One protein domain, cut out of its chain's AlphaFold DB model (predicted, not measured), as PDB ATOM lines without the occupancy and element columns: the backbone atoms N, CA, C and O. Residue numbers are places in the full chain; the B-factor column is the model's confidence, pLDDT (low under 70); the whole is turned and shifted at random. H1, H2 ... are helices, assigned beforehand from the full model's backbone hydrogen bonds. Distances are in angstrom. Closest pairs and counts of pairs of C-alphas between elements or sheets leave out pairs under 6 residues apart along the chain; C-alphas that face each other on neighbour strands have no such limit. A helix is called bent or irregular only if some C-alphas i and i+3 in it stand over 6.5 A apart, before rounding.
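This is residues 2 to 94 of the 237 residues of the protein "Hypothetical protein" of Amphiprora paludosa (UniProt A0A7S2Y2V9). A long helical hairpin, opening toward its far end: H2 makes one limb, and after a tight turn H3 and the bent helix H4 run back one after the other as the second limb, near H2 at the turn and spreading from it further on. H1 is a short helix off to one side of the hairpin, at the end of a long link, and touches no helix; residues 5 to 11 and 13 to 18 stand free, as do residues 86 to 92 near the other end. The printed part has 93 residues, with four named helices in the order H1, H2, H3, H4 and no named strand; the class is all helix. The whole is extended, with a radius of gyration of the C-alphas of 20.4 A, and its outline is flat, spanning 64 by 35 by 17 A.

The longest helix, H4, residues 61 to 90, was assigned as one helix by its hydrogen bonds but is bent: C-alphas 80 and 83 are 6.8 A apart. Its arms are H4a, residues 61 to 80, and H4b, residues 83 to 90, and their lines stand at 37 degrees, only just a steep tilt. H4a is itself irregular, with C-alphas 74 and 77 6.7 A apart, and has a kink of 32 degrees near residue 74. H2, residues 23 to 47, and H4a only just touch, with 3 pairs of C-alphas within 8 A, through residues 31 to 38 of H2 and 61 to 68 of H4a alone; the closest C-alphas, of Gln 38 and Met 61, are 6.9 A apart. They run opposite ways at a shallow tilt of 7 degrees. H3, residues 51 to 58, forms a helical hairpin with H2, opposite ways at a shallow tilt of 3 degrees. The two touch through residues 38 to 46 of H2 alone, and their closest C-alphas, of Met 45 and Ala 54, are 5.0 A apart. H3 and H4a meet only through their link. H4b is apart from H2 and H3. H1, residues 3 to 10, is apart from H2, H3, H4a and H4b. In H1, H2, H3 and H4b every O i to N i+4 pair is within hydrogen-bond range; in H4a 14 of 16 are.

H1 begins at C-alpha 3, (179.883, 109.851, 157.840). H2 is 36.2 A long and ends at C-alpha 47, (171.942, 134.168, 124.226). H3 is 10.6 A long. H4a is 27.4 A long, and H4b ends at C-alpha 90, (147.712, 95.589, 161.612).

The C-alphas farthest apart, of Gln 49 and Asp 94, are 65.9 A apart. The printed part has no cut. The link from H1 to H2, residues 11 to 22, is long; those from H2 to H3 and from H3 to H4 are tight. The mean pLDDT of the printed part is 89.9, and residues 83 to 94 are under 70.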
ATOM      1  N   PRO A   2     180.371 106.067 154.879       91.62
ATOM      2  CA  PRO A   2     179.916 107.457 154.810       91.62
ATOM      3  C   PRO A   2     179.561 108.000 156.204       91.62
ATOM      4  O   PRO A   2     178.846 107.340 156.958       91.62
ATOM      5  N   LEU A   3     180.049 109.206 156.528       95.56
ATOM      6  CA  LEU A   3     179.883 109.851 157.840       95.56
ATOM      7  C   LEU A   3     178.412 109.964 158.255       95.56
ATOM      8  O   LEU A   3     178.076 109.655 159.393       95.56
ATOM      9  N   LEU A   4     177.523 110.295 157.311       93.50
ATOM     10  CA  LEU A   4     176.085 110.409 157.567       93.50
ATOM     11  C   LEU A   4     175.494 109.111 158.132       93.50
ATOM     12  O   LEU A   4     174.752 109.148 159.106       93.50
ATOM     13  N   ARG A   5     175.877 107.951 157.579       95.12
ATOM     14  CA  ARG A   5     175.407 106.649 158.073       95.12
ATOM     15  C   ARG A   5     175.858 106.414 159.514       95.12
ATOM     16  O   ARG A   5     175.076 105.919 160.314       95.12
ATOM     17  N   ARG A   6     177.098 106.783 159.850       95.56
ATOM     18  CA  ARG A   6     177.634 106.643 161.211       95.56
ATOM     19  C   ARG A   6     176.901 107.562 162.193       95.56
ATOM     20  O   ARG A   6     176.510 107.102 163.260       95.56
ATOM     21  N   CYS A   7     176.642 108.811 161.807       95.94
ATOM     22  CA  CYS A   7     175.850 109.740 162.613       95.94
ATOM     23  C   CYS A   7     174.418 109.231 162.830       95.94
ATOM     24  O   CYS A   7     173.931 109.272 163.956       95.94
ATOM     25  N   CYS A   8     173.771 108.688 161.793       92.19
ATOM     26  CA  CYS A   8     172.429 108.113 161.916       92.19
ATOM     27  C   CYS A   8     172.370 106.906 162.864       92.19
ATOM     28  O   CYS A   8     171.344 106.703 163.498       92.19
ATOM     29  N   ILE A   9     173.440 106.107 162.956       94.44
ATOM     30  CA  ILE A   9     173.483 104.914 163.818       94.44
ATOM     31  C   ILE A   9     173.802 105.278 165.272       94.44
ATOM     32  O   ILE A   9     173.170 104.755 166.182       94.44
ATOM     33  N   PHE A  10     174.796 106.141 165.500       96.56
ATOM     34  CA  PHE A  10     175.350 106.343 166.845       96.56
ATOM     35  C   PHE A  10     174.899 107.632 167.530       96.56
ATOM     36  O   PHE A  10     174.893 107.689 168.756       96.56
ATOM     37  N   VAL A  11     174.551 108.670 166.768       96.44
ATOM     38  CA  VAL A  11     174.314 110.018 167.314       96.44
ATOM     39  C   VAL A  11     172.838 110.395 167.241       96.44
ATOM     40  O   VAL A  11     172.292 110.980 168.174       96.44
ATOM     41  N   TYR A  12     172.170 110.068 166.136       94.06
ATOM     42  CA  TYR A  12     170.811 110.522 165.885       94.06
ATOM     43  C   TYR A  12     169.769 109.586 166.507       94.06
ATOM     44  O   TYR A  12     169.624 108.439 166.092       94.06
ATOM     45  N   ARG A  13     168.988 110.100 167.464       92.19
ATOM     46  CA  ARG A  13     167.753 109.457 167.935       92.19
ATOM     47  C   ARG A  13     166.544 110.209 167.374       92.19
ATOM     48  O   ARG A  13     166.279 111.323 167.833       92.19
ATOM     49  N   PRO A  14     165.822 109.659 166.379       85.75
ATOM     50  CA  PRO A  14     164.660 110.336 165.821       85.75
ATOM     51  C   PRO A  14     163.582 110.492 166.897       85.75
ATOM     52  O   PRO A  14     163.152 109.513 167.497       85.75
ATOM     53  N   LYS A  15     163.131 111.729 167.125       86.06
ATOM     54  CA  LYS A  15     161.969 112.006 167.987       86.06
ATOM     55  C   LYS A  15     160.638 111.718 167.288       86.06
ATOM     56  O   LYS A  15     159.626 111.541 167.949       86.06
ATOM     57  N   PHE A  16     160.643 111.714 165.957       83.38
ATOM     58  CA  PHE A  16     159.459 111.538 165.130       83.38
ATOM     59  C   PHE A  16     159.799 110.628 163.953       83.38
ATOM     60  O   PHE A  16     160.712 110.935 163.180       83.38
ATOM     61  N   ASP A  17     159.060 109.530 163.820       81.12
ATOM     62  CA  ASP A  17     159.091 108.697 162.625       81.12
ATOM     63  C   ASP A  17     157.963 109.135 161.692       81.12
ATOM     64  O   ASP A  17     156.799 108.782 161.855       81.12
ATOM     65  N   GLY A  18     158.316 109.973 160.719       79.81
ATOM     66  CA  GLY A  18     157.360 110.467 159.737       79.81
ATOM     67  C   GLY A  18     157.044 109.472 158.624       79.81
ATOM     68  O   GLY A  18     156.365 109.870 157.682       79.81
ATOM     69  N   GLY A  19     157.597 108.250 158.631       84.00
ATOM     70  CA  GLY A  19     157.313 107.243 157.600       84.00
ATOM     71  C   GLY A  19     157.616 107.711 156.169       84.00
ATOM     72  O   GLY A  19     156.982 107.280 155.213       84.00
ATOM     73  N   GLY A  20     158.545 108.659 156.008       87.12
ATOM     74  CA  GLY A  20     158.855 109.252 154.707       87.12
ATOM     75  C   GLY A  20     157.859 110.310 154.210       87.12
ATOM     76  O   GLY A  20     157.898 110.633 153.026       87.12
ATOM     77  N   LEU A  21     157.029 110.914 155.073       87.56
ATOM     78  CA  LEU A  21     156.060 111.966 154.700       87.56
ATOM     79  C   LEU A  21     156.681 113.111 153.869       87.56
ATOM     80  O   LEU A  21     156.029 113.704 153.014       87.56
ATOM     81  N   ARG A  22     157.963 113.417 154.106       91.19
ATOM     82  CA  ARG A  22     158.723 114.467 153.404       91.19
ATOM     83  C   ARG A  22     159.216 114.068 152.012       91.19
ATOM     84  O   ARG A  22     159.702 114.925 151.280       91.19
ATOM     85  N   TRP A  23     159.111 112.799 151.630       92.88
ATOM     86  CA  TRP A  23     159.641 112.302 150.360       92.88
ATOM     87  C   TRP A  23     159.052 113.000 149.123       92.88
ATOM     88  O   TRP A  23     159.841 113.432 148.284       92.88
ATOM     89  N   PRO A  24     157.723 113.206 148.998       93.50
ATOM     90  CA  PRO A  24     157.157 113.913 147.849       93.50
ATOM     91  C   PRO A  24     157.655 115.355 147.751       93.50
ATOM     92  O   PRO A  24     157.932 115.834 146.658       93.50
ATOM     93  N   PHE A  25     157.832 116.018 148.896       95.06
ATOM     94  CA  PHE A  25     158.374 117.372 148.952       95.06
ATOM     95  C   PHE A  25     159.824 117.422 148.449       95.06
ATOM     96  O   PHE A  25     160.150 118.239 147.592       95.06
ATOM     97  N   ILE A  26     160.687 116.519 148.929       95.81
ATOM     98  CA  ILE A  26     162.088 116.440 148.480       95.81
ATOM     99  C   ILE A  26     162.155 116.100 146.987       95.81
ATOM    100  O   ILE A  26     162.942 116.695 146.255       95.81
ATOM    101  N   PHE A  27     161.315 115.173 146.522       95.94
ATOM    102  CA  PHE A  27     161.224 114.821 145.108       95.94
ATOM    103  C   PHE A  27     160.833 116.030 144.248       95.94
ATOM    104  O   PHE A  27     161.515 116.327 143.270       95.94
ATOM    105  N   ASP A  28     159.793 116.770 144.637       96.19
ATOM    106  CA  ASP A  28     159.346 117.968 143.920       96.19
ATOM    107  C   ASP A  28     160.407 119.084 143.936       96.19
ATOM    108  O   ASP A  28     160.613 119.764 142.926       96.19
ATOM    109  N   MET A  29     161.148 119.229 145.037       98.00
ATOM    110  CA  MET A  29     162.286 120.149 145.137       98.00
ATOM    111  C   MET A  29     163.418 119.774 144.165       98.00
ATOM    112  O   MET A  29     163.930 120.632 143.451       98.00
ATOM    113  N   ILE A  30     163.796 118.494 144.087       97.44
ATOM    114  CA  ILE A  30     164.850 118.029 143.168       97.44
ATOM    115  C   ILE A  30     164.415 118.211 141.711       97.44
ATOM    116  O   ILE A  30     165.185 118.698 140.885       97.44
ATOM    117  N   VAL A  31     163.174 117.843 141.390       96.75
ATOM    118  CA  VAL A  31     162.627 117.962 140.035       96.75
ATOM    119  C   VAL A  31     162.551 119.424 139.598       96.75
ATOM    120  O   VAL A  31     162.968 119.747 138.488       96.75
ATOM    121  N   SER A  32     162.067 120.321 140.460       97.06
ATOM    122  CA  SER A  32     162.019 121.755 140.155       97.06
ATOM    123  C   SER A  32     163.417 122.348 139.957       97.06
ATOM    124  O   SER A  32     163.625 123.068 138.983       97.06
ATOM    125  N   ALA A  33     164.396 121.981 140.790       97.88
ATOM    126  CA  ALA A  33     165.790 122.390 140.602       97.88
ATOM    127  C   ALA A  33     166.363 121.913 139.253       97.88
ATOM    128  O   ALA A  33     167.057 122.665 138.567       97.88
ATOM    129  N   LEU A  34     166.029 120.686 138.840       97.44
ATOM    130  CA  LEU A  34     166.446 120.121 137.557       97.44
ATOM    131  C   LEU A  34     165.833 120.896 136.376       97.44
ATOM    132  O   LEU A  34     166.557 121.269 135.450       97.44
ATOM    133  N   PHE A  35     164.537 121.223 136.437       97.50
ATOM    134  CA  PHE A  35     163.875 122.058 135.426       97.50
ATOM    135  C   PHE A  35     164.485 123.457 135.331       97.50
ATOM    136  O   PHE A  35     164.749 123.935 134.229       97.50
ATOM    137  N   VAL A  36     164.758 124.102 136.469       98.06
ATOM    138  CA  VAL A  36     165.425 125.412 136.496       98.06
ATOM    139  C   VAL A  36     166.801 125.325 135.835       98.06
ATOM    140  O   VAL A  36     167.129 126.168 135.002       98.06
ATOM    141  N   GLY A  37     167.579 124.277 136.125       97.56
ATOM    142  CA  GLY A  37     168.870 124.037 135.478       97.56
ATOM    143  C   GLY A  37     168.765 123.896 133.954       97.56
ATOM    144  O   GLY A  37     169.532 124.526 133.226       97.56
ATOM    145  N   GLN A  38     167.792 123.126 133.459       97.44
ATOM    146  CA  GLN A  38     167.557 122.944 132.018       97.44
ATOM    147  C   GLN A  38     167.122 124.245 131.328       97.44
ATOM    148  O   GLN A  38     167.617 124.565 130.244       97.44
ATOM    149  N   ILE A  39     166.246 125.028 131.966       97.75
ATOM    150  CA  ILE A  39     165.795 126.329 131.453       97.75
ATOM    151  C   ILE A  39     166.970 127.307 131.376       97.75
ATOM    152  O   ILE A  39     167.201 127.902 130.325       97.75
ATOM    153  N   LEU A  40     167.752 127.440 132.452       98.19
ATOM    154  CA  LEU A  40     168.911 128.337 132.488       98.19
ATOM    155  C   LEU A  40     169.963 127.952 131.444       98.19
ATOM    156  O   LEU A  40     170.470 128.827 130.744       98.19
ATOM    157  N   LEU A  41     170.253 126.656 131.291       97.69
ATOM    158  CA  LEU A  41     171.177 126.164 130.269       97.69
ATOM    159  C   LEU A  41     170.687 126.514 128.857       97.69
ATOM    160  O   LEU A  41     171.463 126.997 128.033       97.69
ATOM    161  N   THR A  42     169.395 126.313 128.591       97.88
ATOM    162  CA  THR A  42     168.788 126.628 127.291       97.88
ATOM    163  C   THR A  42     168.874 128.128 127.001       97.88
ATOM    164  O   THR A  42     169.323 128.517 125.924       97.88
ATOM    165  N   ILE A  43     168.540 128.979 127.980       97.88
ATOM    166  CA  ILE A  43     168.644 130.443 127.861       97.88
ATOM    167  C   ILE A  43     170.088 130.866 127.566       97.88
ATOM    168  O   ILE A  43     170.313 131.667 126.659       97.88
ATOM    169  N   GLN A  44     171.080 130.308 128.270       98.25
ATOM    170  CA  GLN A  44     172.491 130.633 128.028       98.25
ATOM    171  C   GLN A  44     172.948 130.291 126.600       98.25
ATOM    172  O   GLN A  44     173.728 131.044 126.015       98.25
ATOM    173  N   MET A  45     172.460 129.191 126.017       98.12
ATOM    174  CA  MET A  45     172.799 128.808 124.638       98.12
ATOM    175  C   MET A  45     172.108 129.695 123.599       98.12
ATOM    176  O   MET A  45     172.733 130.082 122.610       98.12
ATOM    177  N   VAL A  46     170.850 130.076 123.848       97.81
ATOM    178  CA  VAL A  46     170.107 131.015 122.992       97.81
ATOM    179  C   VAL A  46     170.786 132.385 122.970       97.81
ATOM    180  O   VAL A  46     170.982 132.948 121.894       97.81
ATOM    181  N   LEU A  47     171.222 132.891 124.129       97.94
ATOM    182  CA  LEU A  47     171.942 134.168 124.226       97.94
ATOM    183  C   LEU A  47     173.255 134.172 123.430       97.94
ATOM    184  O   LEU A  47     173.654 135.209 122.908       97.94
ATOM    185  N   LYS A  48     173.904 133.012 123.285       98.19
ATOM    186  CA  LYS A  48     175.116 132.837 122.468       98.19
ATOM    187  C   LYS A  48     174.841 132.629 120.975       98.19
ATOM    188  O   LYS A  48     175.769 132.305 120.241       98.19
ATOM    189  N   GLN A  49     173.591 132.773 120.529       97.50
ATOM    190  CA  GLN A  49     173.150 132.500 119.153       97.50
ATOM    191  C   GLN A  49     173.471 131.070 118.672       97.50
ATOM    192  O   GLN A  49     173.456 130.776 117.478       97.50
ATOM    193  N   ALA A  50     173.723 130.142 119.598       96.81
ATOM    194  CA  ALA A  50     174.045 128.757 119.297       96.81
ATOM    195  C   ALA A  50     172.750 127.932 119.217       96.81
ATOM    196  O   ALA A  50     172.407 127.185 120.136       96.81
ATOM    197  N   VAL A  51     172.013 128.078 118.108       95.62
ATOM    198  CA  VAL A  51     170.674 127.476 117.936       95.62
ATOM    199  C   VAL A  51     170.707 125.948 118.044       95.62
ATOM    200  O   VAL A  51     169.862 125.365 118.719       95.62
ATOM    201  N   GLY A  52     171.707 125.290 117.447       97.50
ATOM    202  CA  GLY A  52     171.853 123.829 117.511       97.50
ATOM    203  C   GLY A  52     171.982 123.306 118.952       97.50
ATOM    204  O   GLY A  52     171.144 122.512 119.385       97.50
ATOM    205  N   PRO A  53     172.973 123.783 119.729       97.44
ATOM    206  CA  PRO A  53     173.105 123.448 121.147       97.44
ATOM    207  C   PRO A  53     171.883 123.813 121.995       97.44
ATOM    208  O   PRO A  53     171.540 123.059 122.903       97.44
ATOM    209  N   ALA A  54     171.197 124.921 121.697       97.56
ATOM    210  CA  ALA A  54     169.976 125.300 122.406       97.56
ATOM    211  C   ALA A  54     168.849 124.272 122.207       97.56
ATOM    212  O   ALA A  54     168.222 123.853 123.179       97.56
ATOM    213  N   VAL A  55     168.630 123.804 120.972       97.44
ATOM    214  CA  VAL A  55     167.644 122.748 120.685       97.44
ATOM    215  C   VAL A  55     168.046 121.441 121.366       97.44
ATOM    216  O   VAL A  55     167.217 120.817 122.025       97.44
ATOM    217  N   ALA A  56     169.322 121.052 121.282       97.50
ATOM    218  CA  ALA A  56     169.825 119.842 121.934       97.50
ATOM    219  C   ALA A  56     169.663 119.879 123.467       97.50
ATOM    220  O   ALA A  56     169.321 118.862 124.068       97.50
ATOM    221  N   ALA A  57     169.848 121.046 124.095       96.62
ATOM    222  CA  ALA A  57     169.620 121.252 125.526       96.62
ATOM    223  C   ALA A  57     168.129 121.226 125.911       96.62
ATOM    224  O   ALA A  57     167.797 120.841 127.032       96.62
ATOM    225  N   ALA A  58     167.230 121.575 124.985       97.00
ATOM    226  CA  ALA A  58     165.789 121.555 125.217       97.00
ATOM    227  C   ALA A  58     165.166 120.152 125.104       97.00
ATOM    228  O   ALA A  58     164.243 119.830 125.853       97.00
ATOM    229  N   VAL A  59     165.684 119.291 124.219       97.88
ATOM    230  CA  VAL A  59     165.211 117.904 124.030       97.88
ATOM    231  C   VAL A  59     165.059 117.105 125.342       97.88
ATOM    232  O   VAL A  59     164.003 116.497 125.521       97.88
ATOM    233  N   PRO A  60     166.019 117.098 126.293       97.12
ATOM    234  CA  PRO A  60     165.888 116.338 127.539       97.12
ATOM    235  C   PRO A  60     164.814 116.862 128.510       97.12
ATOM    236  O   PRO A  60     164.447 116.133 129.439       97.12
ATOM    237  N   MET A  61     164.243 118.057 128.303       97.19
ATOM    238  CA  MET A  61     163.112 118.523 129.122       97.19
ATOM    239  C   MET A  61     161.885 117.610 128.970       97.19
ATOM    240  O   MET A  61     161.204 117.317 129.953       97.19
ATOM    241  N   LEU A  62     161.631 117.094 127.760       97.12
ATOM    242  CA  LEU A  62     160.489 116.220 127.474       97.12
ATOM    243  C   LEU A  62     160.525 114.882 128.236       97.12
ATOM    244  O   LEU A  62     159.563 114.597 128.955       97.12
ATOM    245  N   PRO A  63     161.590 114.053 128.153       97.44
ATOM    246  CA  PRO A  63     161.652 112.811 128.921       97.44
ATOM    247  C   PRO A  63     161.657 113.075 130.429       97.44
ATOM    248  O   PRO A  63     161.056 112.299 131.170       97.44
ATOM    249  N   THR A  64     162.241 114.189 130.886       96.50
ATOM    250  CA  THR A  64     162.177 114.595 132.298       96.50
ATOM    251  C   THR A  64     160.722 114.803 132.726       96.50
ATOM    252  O   THR A  64     160.270 114.170 133.680       96.50
ATOM    253  N   LEU A  65     159.948 115.596 131.978       97.44
ATOM    254  CA  LEU A  65     158.539 115.858 132.275       97.44
ATOM    255  C   LEU A  65     157.696 114.578 132.265       97.44
ATOM    256  O   LEU A  65     156.966 114.307 133.221       97.44
ATOM    257  N   LEU A  66     157.835 113.755 131.224       98.00
ATOM    258  CA  LEU A  66     157.116 112.484 131.121       98.00
ATOM    259  C   LEU A  66     157.474 111.530 132.267       98.00
ATOM    260  O   LEU A  66     156.589 110.870 132.817       98.00
ATOM    261  N   SER A  67     158.749 111.480 132.667       97.12
ATOM    262  CA  SER A  67     159.201 110.640 133.779       97.12
ATOM    263  C   SER A  67     158.575 111.069 135.105       97.12
ATOM    264  O   SER A  67     158.070 110.223 135.839       97.12
ATOM    265  N   VAL A  68     158.501 112.377 135.371       97.12
ATOM    266  CA  VAL A  68     157.907 112.931 136.594       97.12
ATOM    267  C   VAL A  68     156.416 112.620 136.652       97.12
ATOM    268  O   VAL A  68     155.925 112.157 137.681       97.12
ATOM    269  N   LEU A  69     155.697 112.811 135.543       96.88
ATOM    270  CA  LEU A  69     154.274 112.481 135.456       96.88
ATOM    271  C   LEU A  69     154.033 110.982 135.678       96.88
ATOM    272  O   LEU A  69     153.140 110.604 136.440       96.88
ATOM    273  N   ASN A  70     154.854 110.126 135.066       97.69
ATOM    274  CA  ASN A  70     154.744 108.680 135.224       97.69
ATOM    275  C   ASN A  70     155.066 108.235 136.661       97.69
ATOM    276  O   ASN A  70     154.319 107.455 137.250       97.69
ATOM    277  N   MET A  71     156.128 108.776 137.265       95.62
ATOM    278  CA  MET A  71     156.491 108.491 138.654       95.62
ATOM    279  C   MET A  71     155.402 108.947 139.622       95.62
ATOM    280  O   MET A  71     155.012 108.172 140.496       95.62
ATOM    281  N   LYS A  72     154.843 110.149 139.436       94.94
ATOM    282  CA  LYS A  72     153.728 110.623 140.261       94.94
ATOM    283  C   LYS A  72     152.517 109.708 140.119       94.94
ATOM    284  O   LYS A  72     151.996 109.242 141.126       94.94
ATOM    285  N   LYS A  73     152.112 109.365 138.893       94.88
ATOM    286  CA  LYS A  73     150.970 108.468 138.653       94.88
ATOM    287  C   LYS A  73     151.174 107.079 139.268       94.88
ATOM    288  O   LYS A  73     150.239 106.528 139.845       94.88
ATOM    289  N   LYS A  74     152.380 106.518 139.149       94.75
ATOM    290  CA  LYS A  74     152.699 105.164 139.614       94.75
ATOM    291  C   LYS A  74     152.869 105.082 141.131       94.75
ATOM    292  O   LYS A  74     152.353 104.152 141.737       94.75
ATOM    293  N   PHE A  75     153.577 106.034 141.739       93.06
ATOM    294  CA  PHE A  75     154.019 105.923 143.131       93.06
ATOM    295  C   PHE A  75     153.220 106.777 144.117       93.06
ATOM    296  O   PHE A  75     153.131 106.391 145.281       93.06
ATOM    297  N   MET A  76     152.580 107.879 143.698       90.38
ATOM    298  CA  MET A  76     151.817 108.713 144.645       90.38
ATOM    299  C   MET A  76     150.638 107.971 145.253       90.38
ATOM    300  O   MET A  76     150.308 108.204 146.411       90.38
ATOM    301  N   ARG A  77     150.008 107.079 144.483       86.62
ATOM    302  CA  ARG A  77     148.917 106.259 145.002       86.62
ATOM    303  C   ARG A  77     149.417 105.329 146.102       86.62
ATOM    304  O   ARG A  77     148.878 105.363 147.193       86.62
ATOM    305  N   SER A  78     150.487 104.576 145.849       85.56
ATOM    306  CA  SER A  78     151.085 103.700 146.862       85.56
ATOM    307  C   SER A  78     151.565 104.470 148.089       85.56
ATOM    308  O   SER A  78     151.400 103.981 149.195       85.56
ATOM    309  N   PHE A  79     152.112 105.673 147.914       88.44
ATOM    310  CA  PHE A  79     152.534 106.524 149.025       88.44
ATOM    311  C   PHE A  79     151.353 106.976 149.901       88.44
ATOM    312  O   PHE A  79     151.447 106.918 151.123       88.44
ATOM    313  N   LYS A  80     150.231 107.387 149.293       86.25
ATOM    314  CA  LYS A  80     149.019 107.795 150.026       86.25
ATOM    315  C   LYS A  80     148.273 106.608 150.644       86.25
ATOM    316  O   LYS A  80     147.772 106.719 151.756       86.25
ATOM    317  N   ASP A  81     148.240 105.476 149.944       82.31
ATOM    318  CA  ASP A  81     147.512 104.271 150.361       82.31
ATOM    319  C   ASP A  81     148.324 103.397 151.341       82.31
ATOM    320  O   ASP A  81     147.757 102.502 151.965       82.31
ATOM    321  N   ALA A  82     149.636 103.626 151.503       71.62
ATOM    322  CA  ALA A  82     150.503 102.818 152.372       71.62
ATOM    323  C   ALA A  82     150.034 102.814 153.831       71.62
ATOM    324  O   ALA A  82     150.055 101.757 154.461       71.62
ATOM    325  N   ALA A  83     149.548 103.954 154.331       63.75
ATOM    326  CA  ALA A  83     148.977 104.038 155.670       63.75
ATOM    327  C   ALA A  83     147.765 103.104 155.807       63.75
ATOM    328  O   ALA A  83     147.721 102.314 156.738       63.75
ATOM    329  N   LEU A  84     146.850 103.101 154.831       62.03
ATOM    330  CA  LEU A  84     145.643 102.262 154.851       62.03
ATOM    331  C   LEU A  84     145.946 100.764 154.714       62.03
ATOM    332  O   LEU A  84     145.287  99.929 155.329       62.03
ATOM    333  N   LEU A  85     146.937 100.404 153.896       61.12
ATOM    334  CA  LEU A  85     147.352  99.012 153.701       61.12
ATOM    335  C   LEU A  85     148.076  98.448 154.924       61.12
ATOM    336  O   LEU A  85     147.858  97.290 155.276       61.12
ATOM    337  N   GLN A  86     148.920  99.254 155.571       65.00
ATOM    338  CA  GLN A  86     149.589  98.857 156.806       65.00
ATOM    339  C   GLN A  86     148.616  98.816 157.978       65.00
ATOM    340  O   GLN A  86     148.660  97.851 158.734       65.00
ATOM    341  N   THR A  87     147.695  99.777 158.098       64.62
ATOM    342  CA  THR A  87     146.660  99.715 159.138       64.62
ATOM    343  C   THR A  87     145.742  98.523 158.921       64.62
ATOM    344  O   THR A  87     145.463  97.831 159.882       64.62
ATOM    345  N   SER A  88     145.352  98.204 157.682       60.38
ATOM    346  CA  SER A  88     144.557  97.004 157.378       60.38
ATOM    347  C   SER A  88     145.285  95.708 157.761       60.38
ATOM    348  O   SER A  88     144.670  94.803 158.311       60.38
ATOM    349  N   LEU A  89     146.595  95.609 157.516       61.88
ATOM    350  CA  LEU A  89     147.382  94.445 157.942       61.88
ATOM    351  C   LEU A  89     147.561  94.377 159.467       61.88
ATOM    352  O   LEU A  89     147.581  93.275 160.011       61.88
ATOM    353  N   LEU A  90     147.676  95.523 160.147       61.50
ATOM    354  CA  LEU A  90     147.712  95.589 161.612       61.50
ATOM    355  C   LEU A  90     146.349  95.294 162.253       61.50
ATOM    356  O   LEU A  90     146.320  94.724 163.336       61.50
ATOM    357  N   ASP A  91     145.247  95.608 161.573       63.00
ATOM    358  CA  ASP A  91     143.866  95.364 162.018       63.00
ATOM    359  C   ASP A  91     143.467  93.877 161.950       63.00
ATOM    360  O   ASP A  91     142.302  93.510 162.053       63.00
ATOM    361  N   GLY A  92     144.435  92.980 161.729       57.62
ATOM    362  CA  GLY A  92     144.169  91.549 161.683       57.62
ATOM    363  C   GLY A  92     143.344  91.126 160.468       57.62
ATOM    364  O   GLY A  92     142.658  90.113 160.537       57.62
ATOM    365  N   TRP A  93     143.454  91.837 159.334       56.66
ATOM    366  CA  TRP A  93     142.782  91.492 158.065       56.66
ATOM    367  C   TRP A  93     143.050  90.059 157.569       56.66
ATOM    368  O   TRP A  93     142.407  89.607 156.623       56.66
ATOM    369  N   ASP A  94     143.972  89.313 158.184       57.91
ATOM    370  CA  ASP A  94     144.101  87.873 157.977       57.91
ATOM    371  C   ASP A  94     142.836  87.138 158.465       57.91
ATOM    372  O   ASP A  94     142.789  86.522 159.526       57.91
TER     373      ASP A  94